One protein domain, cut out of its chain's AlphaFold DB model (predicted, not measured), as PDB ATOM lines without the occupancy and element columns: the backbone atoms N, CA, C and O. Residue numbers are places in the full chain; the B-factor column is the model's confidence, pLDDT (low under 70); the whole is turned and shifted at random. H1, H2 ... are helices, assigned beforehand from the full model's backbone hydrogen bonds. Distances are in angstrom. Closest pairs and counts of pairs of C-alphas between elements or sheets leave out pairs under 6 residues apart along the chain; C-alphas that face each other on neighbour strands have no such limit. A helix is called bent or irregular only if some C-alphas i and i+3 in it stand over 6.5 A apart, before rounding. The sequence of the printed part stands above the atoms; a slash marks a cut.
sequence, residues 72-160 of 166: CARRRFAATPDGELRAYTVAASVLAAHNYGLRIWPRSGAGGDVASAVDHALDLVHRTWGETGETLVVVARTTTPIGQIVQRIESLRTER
ATOM      1  N   CYS A  72      23.916 -37.988 -20.954       47.97
ATOM      2  CA  CYS A  72      24.578 -38.823 -19.942       47.97
ATOM      3  C   CYS A  72      25.184 -37.998 -18.792       47.97
ATOM      4  O   CYS A  72      24.926 -38.313 -17.638       47.97
ATOM      5  N   ALA A  73      25.864 -36.879 -19.071       51.41
ATOM      6  CA  ALA A  73      26.412 -36.016 -18.012       51.41
ATOM      7  C   ALA A  73      25.372 -35.056 -17.396       51.41
ATOM      8  O   ALA A  73      25.468 -34.680 -16.231       51.41
ATOM      9  N   ARG A  74      24.318 -34.712 -18.157       50.47
ATOM     10  CA  ARG A  74      23.256 -33.799 -17.706       50.47
ATOM     11  C   ARG A  74      22.514 -34.304 -16.477       50.47
ATOM     12  O   ARG A  74      22.133 -33.502 -15.647       50.47
ATOM     13  N   ARG A  75      22.305 -35.615 -16.342       53.44
ATOM     14  CA  ARG A  75      21.435 -36.167 -15.292       53.44
ATOM     15  C   ARG A  75      22.007 -36.002 -13.881       53.44
ATOM     16  O   ARG A  75      21.233 -35.936 -12.937       53.44
ATOM     17  N   ARG A  76      23.336 -35.922 -13.748       55.41
ATOM     18  CA  ARG A  76      24.019 -35.857 -12.450       55.41
ATOM     19  C   ARG A  76      24.027 -34.461 -11.841       55.41
ATOM     20  O   ARG A  76      23.850 -34.322 -10.640       55.41
ATOM     21  N   PHE A  77      24.206 -33.449 -12.674       52.62
ATOM     22  CA  PHE A  77      24.203 -32.066 -12.222       52.62
ATOM     23  C   PHE A  77      22.908 -31.327 -12.571       52.62
ATOM     24  O   PHE A  77      22.799 -30.134 -12.332       52.62
ATOM     25  N   ALA A  78      21.901 -32.023 -13.112       56.69
ATOM     26  CA  ALA A  78      20.608 -31.437 -13.475       56.69
ATOM     27  C   ALA A  78      19.909 -30.728 -12.306       56.69
ATOM     28  O   ALA A  78      19.109 -29.833 -12.546       56.69
ATOM     29  N   ALA A  79      20.186 -31.150 -11.069       60.59
ATOM     30  CA  ALA A  79      19.599 -30.589  -9.856       60.59
ATOM     31  C   ALA A  79      20.461 -29.487  -9.209       60.59
ATOM     32  O   ALA A  79      20.063 -28.929  -8.191       60.59
ATOM     33  N   THR A  80      21.640 -29.186  -9.761       61.41
ATOM     34  CA  THR A  80      22.584 -28.213  -9.198       61.41
ATOM     35  C   THR A  80      22.628 -26.967 -10.084       61.41
ATOM     36  O   THR A  80      22.688 -27.112 -11.312       61.41
ATOM     37  N   PRO A  81      22.643 -25.749  -9.510       65.38
ATOM     38  CA  PRO A  81      23.024 -24.556 -10.258       65.38
ATOM     39  C   PRO A  81      24.339 -24.814 -11.012       65.38
ATOM     40  O   PRO A  81      25.230 -25.488 -10.495       65.38
ATOM     41  N   ASP A  82      24.423 -24.358 -12.261       75.12
ATOM     42  CA  ASP A  82      25.586 -24.532 -13.148       75.12
ATOM     43  C   ASP A  82      25.968 -25.976 -13.498       75.12
ATOM     44  O   ASP A  82      27.077 -26.253 -13.959       75.12
ATOM     45  N   GLY A  83      25.051 -26.926 -13.347       72.94
ATOM     46  CA  GLY A  83      25.392 -28.327 -13.524       72.94
ATOM     47  C   GLY A  83      25.911 -28.737 -14.904       72.94
ATOM     48  O   GLY A  83      26.802 -29.582 -15.018       72.94
ATOM     49  N   GLU A  84      25.397 -28.120 -15.967       73.94
ATOM     50  CA  GLU A  84      25.917 -28.335 -17.320       73.94
ATOM     51  C   GLU A  84      27.346 -27.792 -17.462       73.94
ATOM     52  O   GLU A  84      28.212 -28.492 -17.987       73.94
ATOM     53  N   LEU A  85      27.621 -26.601 -16.923       78.75
ATOM     54  CA  LEU A  85      28.962 -26.019 -16.896       78.75
ATOM     55  C   LEU A  85      29.924 -26.907 -16.098       78.75
ATOM     56  O   LEU A  85      31.006 -27.233 -16.581       78.75
ATOM     57  N   ARG A  86      29.503 -27.388 -14.925       80.00
ATOM     58  CA  ARG A  86      30.299 -28.284 -14.077       80.00
ATOM     59  C   ARG A  86      30.623 -29.606 -14.776       80.00
ATOM     60  O   ARG A  86      31.766 -30.055 -14.723       80.00
ATOM     61  N   ALA A  87      29.657 -30.196 -15.482       79.69
ATOM     62  CA  ALA A  87      29.878 -31.397 -16.289       79.69
ATOM     63  C   ALA A  87      30.958 -31.187 -17.361       79.69
ATOM     64  O   ALA A  87      31.848 -32.026 -17.517       79.69
ATOM     65  N   TYR A  88      30.887 -30.074 -18.096       82.25
ATOM     66  CA  TYR A  88      31.871 -29.758 -19.130       82.25
ATOM     67  C   TYR A  88      33.253 -29.475 -18.546       82.25
ATOM     68  O   TYR A  88      34.245 -29.945 -19.100       82.25
ATOM     69  N   THR A  89      33.329 -28.775 -17.416       90.81
ATOM     70  CA  THR A  89      34.597 -28.486 -16.737       90.81
ATOM     71  C   THR A  89      35.290 -29.763 -16.265       90.81
ATOM     72  O   THR A  89      36.490 -29.917 -16.490       90.81
ATOM     73  N   VAL A  90      34.545 -30.716 -15.693       85.69
ATOM     74  CA  VAL A  90      35.089 -32.029 -15.303       85.69
ATOM     75  C   VAL A  90      35.559 -32.820 -16.530       85.69
ATOM     76  O   VAL A  90      36.645 -33.392 -16.529       85.69
ATOM     77  N   ALA A  91      34.787 -32.827 -17.619       85.56
ATOM     78  CA  ALA A  91      35.210 -33.502 -18.847       85.56
ATOM     79  C   ALA A  91      36.490 -32.876 -19.445       85.56
ATOM     80  O   ALA A  91      37.380 -33.591 -19.911       85.56
ATOM     81  N   ALA A  92      36.601 -31.545 -19.413       90.44
ATOM     82  CA  ALA A  92      37.767 -30.820 -19.905       90.44
ATOM     83  C   ALA A  92      39.020 -31.079 -19.052       90.44
ATOM     84  O   ALA A  92      40.104 -31.265 -19.610       90.44
ATOM     85  N   SER A  93      38.886 -31.138 -17.725       92.44
ATOM     86  CA  SER A  93      40.009 -31.417 -16.822       92.44
ATOM     87  C   SER A  93      40.545 -32.844 -16.987       92.44
ATOM     88  O   SER A  93      41.760 -33.026 -17.063       92.44
ATOM     89  N   VAL A  94      39.670 -33.840 -17.169       92.38
ATOM     90  CA  VAL A  94      40.065 -35.220 -17.518       92.38
ATOM     91  C   VAL A  94      40.851 -35.264 -18.831       92.38
ATOM     92  O   VAL A  94      41.919 -35.876 -18.906       92.38
ATOM     93  N   LEU A  95      40.348 -34.601 -19.877       93.12
ATOM     94  CA  LEU A  95      41.034 -34.557 -21.170       93.12
ATOM     95  C   LEU A  95      42.414 -33.894 -21.051       93.12
ATOM     96  O   LEU A  95      43.374 -34.351 -21.674       93.12
ATOM     97  N   ALA A  96      42.521 -32.831 -20.248       93.06
ATOM     98  CA  ALA A  96      43.781 -32.150 -19.980       93.06
ATOM     99  C   ALA A  96      44.784 -33.055 -19.242       93.06
ATOM    100  O   ALA A  96      45.941 -33.125 -19.660       93.06
ATOM    101  N   ALA A  97      44.343 -33.795 -18.219       90.00
ATOM    102  CA  ALA A  97      45.166 -34.771 -17.500       90.00
ATOM    103  C   ALA A  97      45.707 -35.868 -18.435       90.00
ATOM    104  O   ALA A  97      46.894 -36.197 -18.408       90.00
ATOM    105  N   HIS A  98      44.871 -36.364 -19.348       84.56
ATOM    106  CA  HIS A  98      45.302 -37.347 -20.341       84.56
ATOM    107  C   HIS A  98      46.345 -36.770 -21.316       84.56
ATOM    108  O   HIS A  98      47.364 -37.398 -21.613       84.56
ATOM    109  N   ASN A  99      46.131 -35.533 -21.778       89.06
ATOM    110  CA  ASN A  99      47.083 -34.824 -22.637       89.06
ATOM    111  C   ASN A  99      48.420 -34.552 -21.934       89.06
ATOM    112  O   ASN A  99      49.470 -34.563 -22.578       89.06
ATOM    113  N   TYR A 100      48.389 -34.304 -20.626       87.62
ATOM    114  CA  TYR A 100      49.588 -34.142 -19.814       87.62
ATOM    115  C   TYR A 100      50.428 -35.426 -19.805       87.62
ATOM    116  O   TYR A 100      51.605 -35.379 -20.173       87.62
ATOM    117  N   GLY A 101      49.813 -36.578 -19.512       82.56
ATOM    118  CA  GLY A 101      50.494 -37.877 -19.520       82.56
ATOM    119  C   GLY A 101      51.143 -38.217 -20.871       82.56
ATOM    120  O   GLY A 101      52.325 -38.565 -20.934       82.56
ATOM    121  N   LEU A 102      50.425 -38.001 -21.980       82.69
ATOM    122  CA  LEU A 102      50.961 -38.218 -23.334       82.69
ATOM    123  C   LEU A 102      52.133 -37.292 -23.689       82.69
ATOM    124  O   LEU A 102      52.977 -37.650 -24.508       82.69
ATOM    125  N   ARG A 103      52.190 -36.086 -23.116       82.38
ATOM    126  CA  ARG A 103      53.265 -35.117 -23.386       82.38
ATOM    127  C   ARG A 103      54.511 -35.357 -22.550       82.38
ATOM    128  O   ARG A 103      55.596 -34.960 -22.991       82.38
ATOM    129  N   ILE A 104      54.366 -35.942 -21.364       79.75
ATOM    130  CA  ILE A 104      55.487 -36.167 -20.451       79.75
ATOM    131  C   ILE A 104      56.175 -37.511 -20.697       79.75
ATOM    132  O   ILE A 104      57.400 -37.580 -20.617       79.75
ATOM    133  N   TRP A 105      55.438 -38.540 -21.131       72.44
ATOM    134  CA  TRP A 105      56.015 -39.860 -21.411       72.44
ATOM    135  C   TRP A 105      57.146 -39.846 -22.460       72.44
ATOM    136  O   TRP A 105      58.238 -40.337 -22.160       72.44
ATOM    137  N   PRO A 106      56.999 -39.210 -23.635       66.19
ATOM    138  CA  PRO A 106      58.088 -39.151 -24.609       66.19
ATOM    139  C   PRO A 106      59.298 -38.365 -24.089       66.19
ATOM    140  O   PRO A 106      60.433 -38.662 -24.449       66.19
ATOM    141  N   ARG A 107      59.066 -37.374 -23.216       65.81
ATOM    142  CA  ARG A 107      60.125 -36.554 -22.607       65.81
ATOM    143  C   ARG A 107      60.894 -37.286 -21.512       65.81
ATOM    144  O   ARG A 107      62.034 -36.929 -21.253       65.81
ATOM    145  N   SER A 108      60.312 -38.334 -20.934       61.09
ATOM    146  CA  SER A 108      60.993 -39.246 -20.006       61.09
ATOM    147  C   SER A 108      61.882 -40.293 -20.703       61.09
ATOM    148  O   SER A 108      62.297 -41.265 -20.082       61.09
ATOM    149  N   GLY A 109      62.158 -40.134 -22.006       62.38
ATOM    150  CA  GLY A 109      62.947 -41.093 -22.790       62.38
ATOM    151  C   GLY A 109      62.190 -42.377 -23.133       62.38
ATOM    152  O   GLY A 109      62.815 -43.403 -23.377       62.38
ATOM    153  N   ALA A 110      60.853 -42.338 -23.100       60.62
ATOM    154  CA  ALA A 110      59.967 -43.502 -23.211       60.62
ATOM    155  C   ALA A 110      60.218 -44.623 -22.172       60.62
ATOM    156  O   ALA A 110      59.598 -45.678 -22.266       60.62
ATOM    157  N   GLY A 111      61.076 -44.384 -21.172       55.38
ATOM    158  CA  GLY A 111      61.480 -45.349 -20.143       55.38
ATOM    159  C   GLY A 111      60.648 -45.310 -18.858       55.38
ATOM    160  O   GLY A 111      60.999 -45.980 -17.894       55.38
ATOM    161  N   GLY A 112      59.571 -44.523 -18.824       62.12
ATOM    162  CA  GLY A 112      58.642 -44.446 -17.697       62.12
ATOM    163  C   GLY A 112      57.282 -45.054 -18.023       62.12
ATOM    164  O   GLY A 112      56.865 -45.083 -19.184       62.12
ATOM    165  N   ASP A 113      56.574 -45.507 -16.988       68.81
ATOM    166  CA  ASP A 113      55.200 -45.974 -17.123       68.81
ATOM    167  C   ASP A 113      54.255 -44.797 -17.423       68.81
ATOM    168  O   ASP A 113      53.993 -43.925 -16.590       68.81
ATOM    169  N   VAL A 114      53.746 -44.774 -18.653       72.00
ATOM    170  CA  VAL A 114      52.743 -43.809 -19.130       72.00
ATOM    171  C   VAL A 114      51.503 -43.843 -18.259       72.00
ATOM    172  O   VAL A 114      50.903 -42.792 -18.027       72.00
ATOM    173  N   ALA A 115      51.118 -45.045 -17.816       72.44
ATOM    174  CA  ALA A 115      49.934 -45.240 -17.004       72.44
ATOM    175  C   ALA A 115      50.113 -44.495 -15.684       72.44
ATOM    176  O   ALA A 115      49.322 -43.605 -15.413       72.44
ATOM    177  N   SER A 116      51.236 -44.680 -14.987       80.38
ATOM    178  CA  SER A 116      51.555 -43.953 -13.749       80.38
ATOM    179  C   SER A 116      51.471 -42.420 -13.871       80.38
ATOM    180  O   SER A 116      50.940 -41.753 -12.981       80.38
ATOM    181  N   ALA A 117      51.961 -41.822 -14.965       80.56
ATOM    182  CA  ALA A 117      51.887 -40.366 -15.163       80.56
ATOM    183  C   ALA A 117      50.457 -39.870 -15.453       80.56
ATOM    184  O   ALA A 117      50.066 -38.787 -15.006       80.56
ATOM    185  N   VAL A 118      49.678 -40.652 -16.207       84.81
ATOM    186  CA  VAL A 118      48.254 -40.384 -16.456       84.81
ATOM    187  C   VAL A 118      47.443 -40.576 -15.175       84.81
ATOM    188  O   VAL A 118      46.617 -39.725 -14.859       84.81
ATOM    189  N   ASP A 119      47.713 -41.635 -14.419       86.00
ATOM    190  CA  ASP A 119      47.042 -41.979 -13.168       86.00
ATOM    191  C   ASP A 119      47.266 -40.895 -12.122       86.00
ATOM    192  O   ASP A 119      46.309 -40.434 -11.508       86.00
ATOM    193  N   HIS A 120      48.495 -40.390 -11.988       86.38
ATOM    194  CA  HIS A 120      48.778 -39.277 -11.085       86.38
ATOM    195  C   HIS A 120      48.005 -38.000 -11.461       86.38
ATOM    196  O   HIS A 120      47.466 -37.305 -10.597       86.38
ATOM    197  N   ALA A 121      47.908 -37.691 -12.757       89.56
ATOM    198  CA  ALA A 121      47.153 -36.534 -13.229       89.56
ATOM    199  C   ALA A 121      45.631 -36.720 -13.063       89.56
ATOM    200  O   ALA A 121      44.925 -35.761 -12.743       89.56
ATOM    201  N   LEU A 122      45.116 -37.937 -13.255       88.56
ATOM    202  CA  LEU A 122      43.705 -38.265 -13.032       88.56
ATOM    203  C   LEU A 122      43.349 -38.295 -11.546       88.56
ATOM    204  O   LEU A 122      42.259 -37.854 -11.192       88.56
ATOM    205  N   ASP A 123      44.261 -38.727 -10.682       88.69
ATOM    206  CA  ASP A 123      44.100 -38.664  -9.231       88.69
ATOM    207  C   ASP A 123      43.964 -37.213  -8.750       88.69
ATOM    208  O   ASP A 123      43.108 -36.906  -7.921       88.69
ATOM    209  N   LEU A 124      44.720 -36.276  -9.334       89.38
ATOM    210  CA  LEU A 124      44.544 -34.851  -9.050       89.38
ATOM    211  C   LEU A 124      43.147 -34.351  -9.462       89.38
ATOM    212  O   LEU A 124      42.496 -33.626  -8.708       89.38
ATOM    213  N   VAL A 125      42.660 -34.757 -10.639       89.88
ATOM    214  CA  VAL A 125      41.295 -34.438 -11.094       89.88
ATOM    215  C   VAL A 125      40.262 -35.056 -10.151       89.88
ATOM    216  O   VAL A 125      39.312 -34.382  -9.754       89.88
ATOM    217  N   HIS A 126      40.459 -36.305  -9.737       86.94
ATOM    218  CA  HIS A 126      39.570 -36.988  -8.811       86.94
ATOM    219  C   HIS A 126      39.550 -36.309  -7.442       86.94
ATOM    220  O   HIS A 126      38.477 -36.011  -6.944       86.94
ATOM    221  N   ARG A 127      40.692 -35.942  -6.861       86.62
ATOM    222  CA  ARG A 127      40.726 -35.188  -5.596       86.62
ATOM    223  C   ARG A 127      40.064 -33.812  -5.698       86.62
ATOM    224  O   ARG A 127      39.474 -33.350  -4.731       86.62
ATOM    225  N   THR A 128      40.123 -33.179  -6.868       87.94
ATOM    226  CA  THR A 128      39.527 -31.852  -7.104       87.94
ATOM    227  C   THR A 128      38.004 -31.911  -7.286       87.94
ATOM    228  O   THR A 128      37.301 -30.977  -6.910       87.94
ATOM    229  N   TRP A 129      37.475 -32.990  -7.874       83.44
ATOM    230  CA  TRP A 129      36.063 -33.078  -8.288       83.44
ATOM    231  C   TRP A 129      35.285 -34.261  -7.667       83.44
ATOM    232  O   TRP A 129      34.069 -34.373  -7.858       83.44
ATOM    233  N   GLY A 130      35.964 -35.139  -6.928       71.69
ATOM    234  CA  GLY A 130      35.540 -36.489  -6.529       71.69
ATOM    235  C   GLY A 130      34.400 -36.559  -5.525       71.69
ATOM    236  O   GLY A 130      33.685 -37.556  -5.495       71.69
ATOM    237  N   GLU A 131      34.095 -35.469  -4.821       62.22
ATOM    238  CA  GLU A 131      32.916 -35.391  -3.942       62.22
ATOM    239  C   GLU A 131      31.583 -35.435  -4.710       62.22
ATOM    240  O   GLU A 131      30.494 -35.397  -4.143       62.22
ATOM    241  N   THR A 132      31.632 -35.534  -6.040       55.34
ATOM    242  CA  THR A 132      30.452 -35.420  -6.890       55.34
ATOM    243  C   THR A 132      30.472 -36.376  -8.077       55.34
ATOM    244  O   THR A 132      30.024 -36.000  -9.160       55.34
ATOM    245  N   GLY A 133      30.845 -37.640  -7.854       54.22
ATOM    246  CA  GLY A 133      30.353 -38.765  -8.658       54.22
ATOM    247  C   GLY A 133      31.362 -39.675  -9.300       54.22
ATOM    248  O   GLY A 133      32.453 -39.264  -9.678       54.22
ATOM    249  N   GLU A 134      30.909 -40.908  -9.510       56.72
ATOM    250  CA  GLU A 134      31.607 -41.901 -10.307       56.72
ATOM    251  C   GLU A 134      31.881 -41.346 -11.714       56.72
ATOM    252  O   GLU A 134      30.966 -40.983 -12.460       56.72
ATOM    253  N   THR A 135      33.167 -41.231 -12.046       58.78
ATOM    254  CA  THR A 135      33.654 -40.727 -13.330       58.78
ATOM    255  C   THR A 135      34.375 -41.863 -14.037       58.78
ATOM    256  O   THR A 135      35.394 -42.346 -13.556       58.78
ATOM    257  N   LEU A 136      33.847 -42.282 -15.188       63.16
ATOM    258  CA  LEU A 136      34.442 -43.327 -16.018       63.16
ATOM    259  C   LEU A 136      35.199 -42.690 -17.187       63.16
ATOM    260  O   LEU A 136      34.601 -42.028 -18.037       63.16
ATOM    261  N   VAL A 137      36.507 -42.927 -17.247       69.44
ATOM    262  CA  VAL A 137      37.368 -42.513 -18.360       69.44
ATOM    263  C   VAL A 137      37.800 -43.763 -19.112       69.44
ATOM    264  O   VAL A 137      38.355 -44.682 -18.519       69.44
ATOM    265  N   VAL A 138      37.540 -43.810 -20.420       71.44
ATOM    266  CA  VAL A 138      37.947 -44.935 -21.272       71.44
ATOM    267  C   VAL A 138      38.944 -44.454 -22.308       71.44
ATOM    268  O   VAL A 138      38.651 -43.564 -23.107       71.44
ATOM    269  N   VAL A 139      40.113 -45.086 -22.314       76.75
ATOM    270  CA  VAL A 139      41.140 -44.893 -23.334       76.75
ATOM    271  C   VAL A 139      41.043 -46.058 -24.311       76.75
ATOM    272  O   VAL A 139      41.159 -47.220 -23.927       76.75
ATOM    273  N   ALA A 140      40.804 -45.756 -25.582       81.00
ATOM    274  CA  ALA A 140      40.693 -46.751 -26.639       81.00
ATOM    275  C   ALA A 140      41.584 -46.368 -27.821       81.00
ATOM    276  O   ALA A 140      41.863 -45.192 -28.058       81.00
ATOM    277  N   ARG A 141      42.004 -47.372 -28.600       83.69
ATOM    278  CA  ARG A 141      42.656 -47.123 -29.889       83.69
ATOM    279  C   ARG A 141      41.683 -46.371 -30.795       83.69
ATOM    280  O   ARG A 141      40.491 -46.658 -30.800       83.69
ATOM    281  N   THR A 142      42.194 -45.449 -31.605       80.00
ATOM    282  CA  THR A 142      41.369 -44.680 -32.557       80.00
ATOM    283  C   THR A 142      40.707 -45.572 -33.608       80.00
ATOM    284  O   THR A 142      39.694 -45.204 -34.194       80.00
ATOM    285  N   THR A 143      41.266 -46.766 -33.819       90.25
ATOM    286  CA  THR A 143      40.736 -47.816 -34.689       90.25
ATOM    287  C   THR A 143      39.668 -48.678 -34.023       90.25
ATOM    288  O   THR A 143      39.033 -49.480 -34.706       90.25
ATOM    289  N   THR A 144      39.454 -48.547 -32.709       91.50
ATOM    290  CA  THR A 144      38.419 -49.302 -32.007       91.50
ATOM    291  C   THR A 144      37.043 -48.810 -32.463       91.50
ATOM    292  O   THR A 144      36.742 -47.620 -32.326       91.50
ATOM    293  N   PRO A 145      36.169 -49.697 -32.972       91.12
ATOM    294  CA  PRO A 145      34.817 -49.309 -33.344       91.12
ATOM    295  C   PRO A 145      34.055 -48.759 -32.135       91.12
ATOM    296  O   PRO A 145      34.031 -49.386 -31.076       91.12
ATOM    297  N   ILE A 146      33.368 -47.627 -32.309       87.94
ATOM    298  CA  ILE A 146      32.618 -46.954 -31.231       87.94
ATOM    299  C   ILE A 146      31.639 -47.903 -30.514       87.94
ATOM    300  O   ILE A 146      31.475 -47.820 -29.302       87.94
ATOM    301  N   GLY A 147      31.038 -48.850 -31.246       91.12
ATOM    302  CA  GLY A 147      30.118 -49.842 -30.685       91.12
ATOM    303  C   GLY A 147      30.778 -50.762 -29.657       91.12
ATOM    304  O   GLY A 147      30.165 -51.058 -28.638       91.12
ATOM    305  N   GLN A 148      32.044 -51.138 -29.865       91.00
ATOM    306  CA  GLN A 148      32.790 -51.939 -28.891       91.00
ATOM    307  C   GLN A 148      33.145 -51.131 -27.640       91.00
ATOM    308  O   GLN A 148      33.083 -51.662 -26.536       91.00
ATOM    309  N   ILE A 149      33.475 -49.844 -27.794       93.19
ATOM    310  CA  ILE A 149      33.756 -48.952 -26.659       93.19
ATOM    311  C   ILE A 149      32.506 -48.812 -25.788       93.19
ATOM    312  O   ILE A 149      32.579 -48.987 -24.575       93.19
ATOM    313  N   VAL A 150      31.352 -48.552 -26.409       90.94
ATOM    314  CA  VAL A 150      30.071 -48.443 -25.699       90.94
ATOM    315  C   VAL A 150      29.725 -49.757 -25.006       90.94
ATOM    316  O   VAL A 150      29.425 -49.749 -23.820       90.94
ATOM    317  N   GLN A 151      29.833 -50.891 -25.700       86.31
ATOM    318  CA  GLN A 151      29.525 -52.194 -25.107       86.31
ATOM    319  C   GLN A 151      30.419 -52.504 -23.901       86.31
ATOM    320  O   GLN A 151      29.940 -53.038 -22.901       86.31
ATOM    321  N   ARG A 152      31.700 -52.121 -23.964       88.38
ATOM    322  CA  ARG A 152      32.635 -52.275 -22.846       88.38
ATOM    323  C   ARG A 152      32.309 -51.345 -21.676       88.38
ATOM    324  O   ARG A 152      32.451 -51.749 -20.530       88.38
ATOM    325  N   ILE A 153      31.859 -50.121 -21.948       90.88
ATOM    326  CA  ILE A 153      31.393 -49.193 -20.907       90.88
ATOM    327  C   ILE A 153      30.163 -49.761 -20.193       90.88
ATOM    328  O   ILE A 153      30.118 -49.773 -18.964       90.88
ATOM    329  N   GLU A 154      29.187 -50.263 -20.950       89.62
ATOM    330  CA  GLU A 154      27.962 -50.821 -20.373       89.62
ATOM    331  C   GLU A 154      28.246 -52.085 -19.549       89.62
ATOM    332  O   GLU A 154      27.670 -52.255 -18.472       89.62
ATOM    333  N   SER A 155      29.176 -52.947 -19.988       88.12
ATOM    334  CA  SER A 155      29.552 -54.134 -19.209       88.12
ATOM    335  C   SER A 155      30.176 -53.754 -17.867       88.12
ATOM    336  O   SER A 155      29.726 -54.238 -16.832       88.12
ATOM    337  N   LEU A 156      31.133 -52.820 -17.869       84.81
ATOM    338  CA  LEU A 156      31.809 -52.359 -16.652       84.81
ATOM    339  C   LEU A 156      30.832 -51.713 -15.664       84.81
ATOM    340  O   LEU A 156      30.895 -51.970 -14.464       84.81
ATOM    341  N   ARG A 157      29.882 -50.919 -16.165       82.50
ATOM    342  CA  ARG A 157      28.839 -50.317 -15.328       82.50
ATOM    343  C   ARG A 157      27.941 -51.371 -14.680       82.50
ATOM    344  O   ARG A 157      27.534 -51.226 -13.530       82.50
ATOM    345  N   THR A 158      27.630 -52.427 -15.426       84.12
ATOM    346  CA  THR A 158      26.784 -53.525 -14.949       84.12
ATOM    347  C   THR A 158      27.519 -54.399 -13.924       84.12
ATOM    348  O   THR A 158      26.905 -54.877 -12.973       84.12
ATOM    349  N   GLU A 159      28.825 -54.604 -14.095       82.75
ATOM    350  CA  GLU A 159      29.688 -55.302 -13.131       82.75
ATOM    351  C   GLU A 159      29.811 -54.510 -11.823       82.75
ATOM    352  O   GLU A 159      29.631 -55.077 -10.747       82.75
ATOM    353  N   ARG A 160      30.010 -53.187 -11.904       75.12
ATOM    354  CA  ARG A 160      30.098 -52.319 -10.721       75.12
ATOM    355  C   ARG A 160      28.796 -52.274  -9.920       75.12
ATOM    356  O   ARG A 160      28.830 -52.434  -8.710       75.12
TER     357      ARG A 160
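Overview. This is residues 72 to 160 of the 166 residues of an uncharacterized protein of Streptomyces hygroscopicus (UniProt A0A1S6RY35). Two long helices, H2 and H3, lie side by side as a hairpin, with short H1 at the first end of H2. H4 is set off from them on a long link, touching no helix. The printed part has 89 residues with four named helices, H1 to H4, and no named strand: all helix. It is only just loose, close to compact, with a radius of gyration of the C-alphas of 15.0 A, and elongated, spanning 46 by 30 by 21 A.

Along the chain. H1 is residues 74 to 77, from C-alpha 74 at (23.256, -33.799, -17.706). H2 is residues 83 to 104, 31.9 A; H3, residues 114 to 132, 26.8 A; H4, residues 146 to 160, 21.3 A, to C-alpha 160 at (30.098, -52.319, -10.721).

Arrangement. H1 touches H2 at residues 83 to 87 alone; the closest C-alphas, of Phe 77 and Gly 83, are 4.1 A apart. H2 and H3, a helical hairpin, touch at a shallow tilt of 17 degrees, opposite ways; the closest C-alphas, of Gly 101 and Val 118, are 4.5 A apart. H3 has a kink of 50 degrees near residue 126 and is irregular, C-alphas 128 and 131 being 8.1 A apart. H4 is apart from H1, H2 and H3. Every O i to N i+4 pair is within hydrogen-bond range in H2 and H4, 13 of 15 in H3; H1 is too short for one.

Size, cuts and confidence. The C-alphas farthest apart, of Ala 79 and Gly 109, are 46.4 A apart. The printed part has no cut. The link from H3 to H4 is long, and residues 142 to 147, of which 146 and 147 belong to H4, stand free. pLDDT is under 70 at residues 72 to 81, 106 to 113 and 131 to 137.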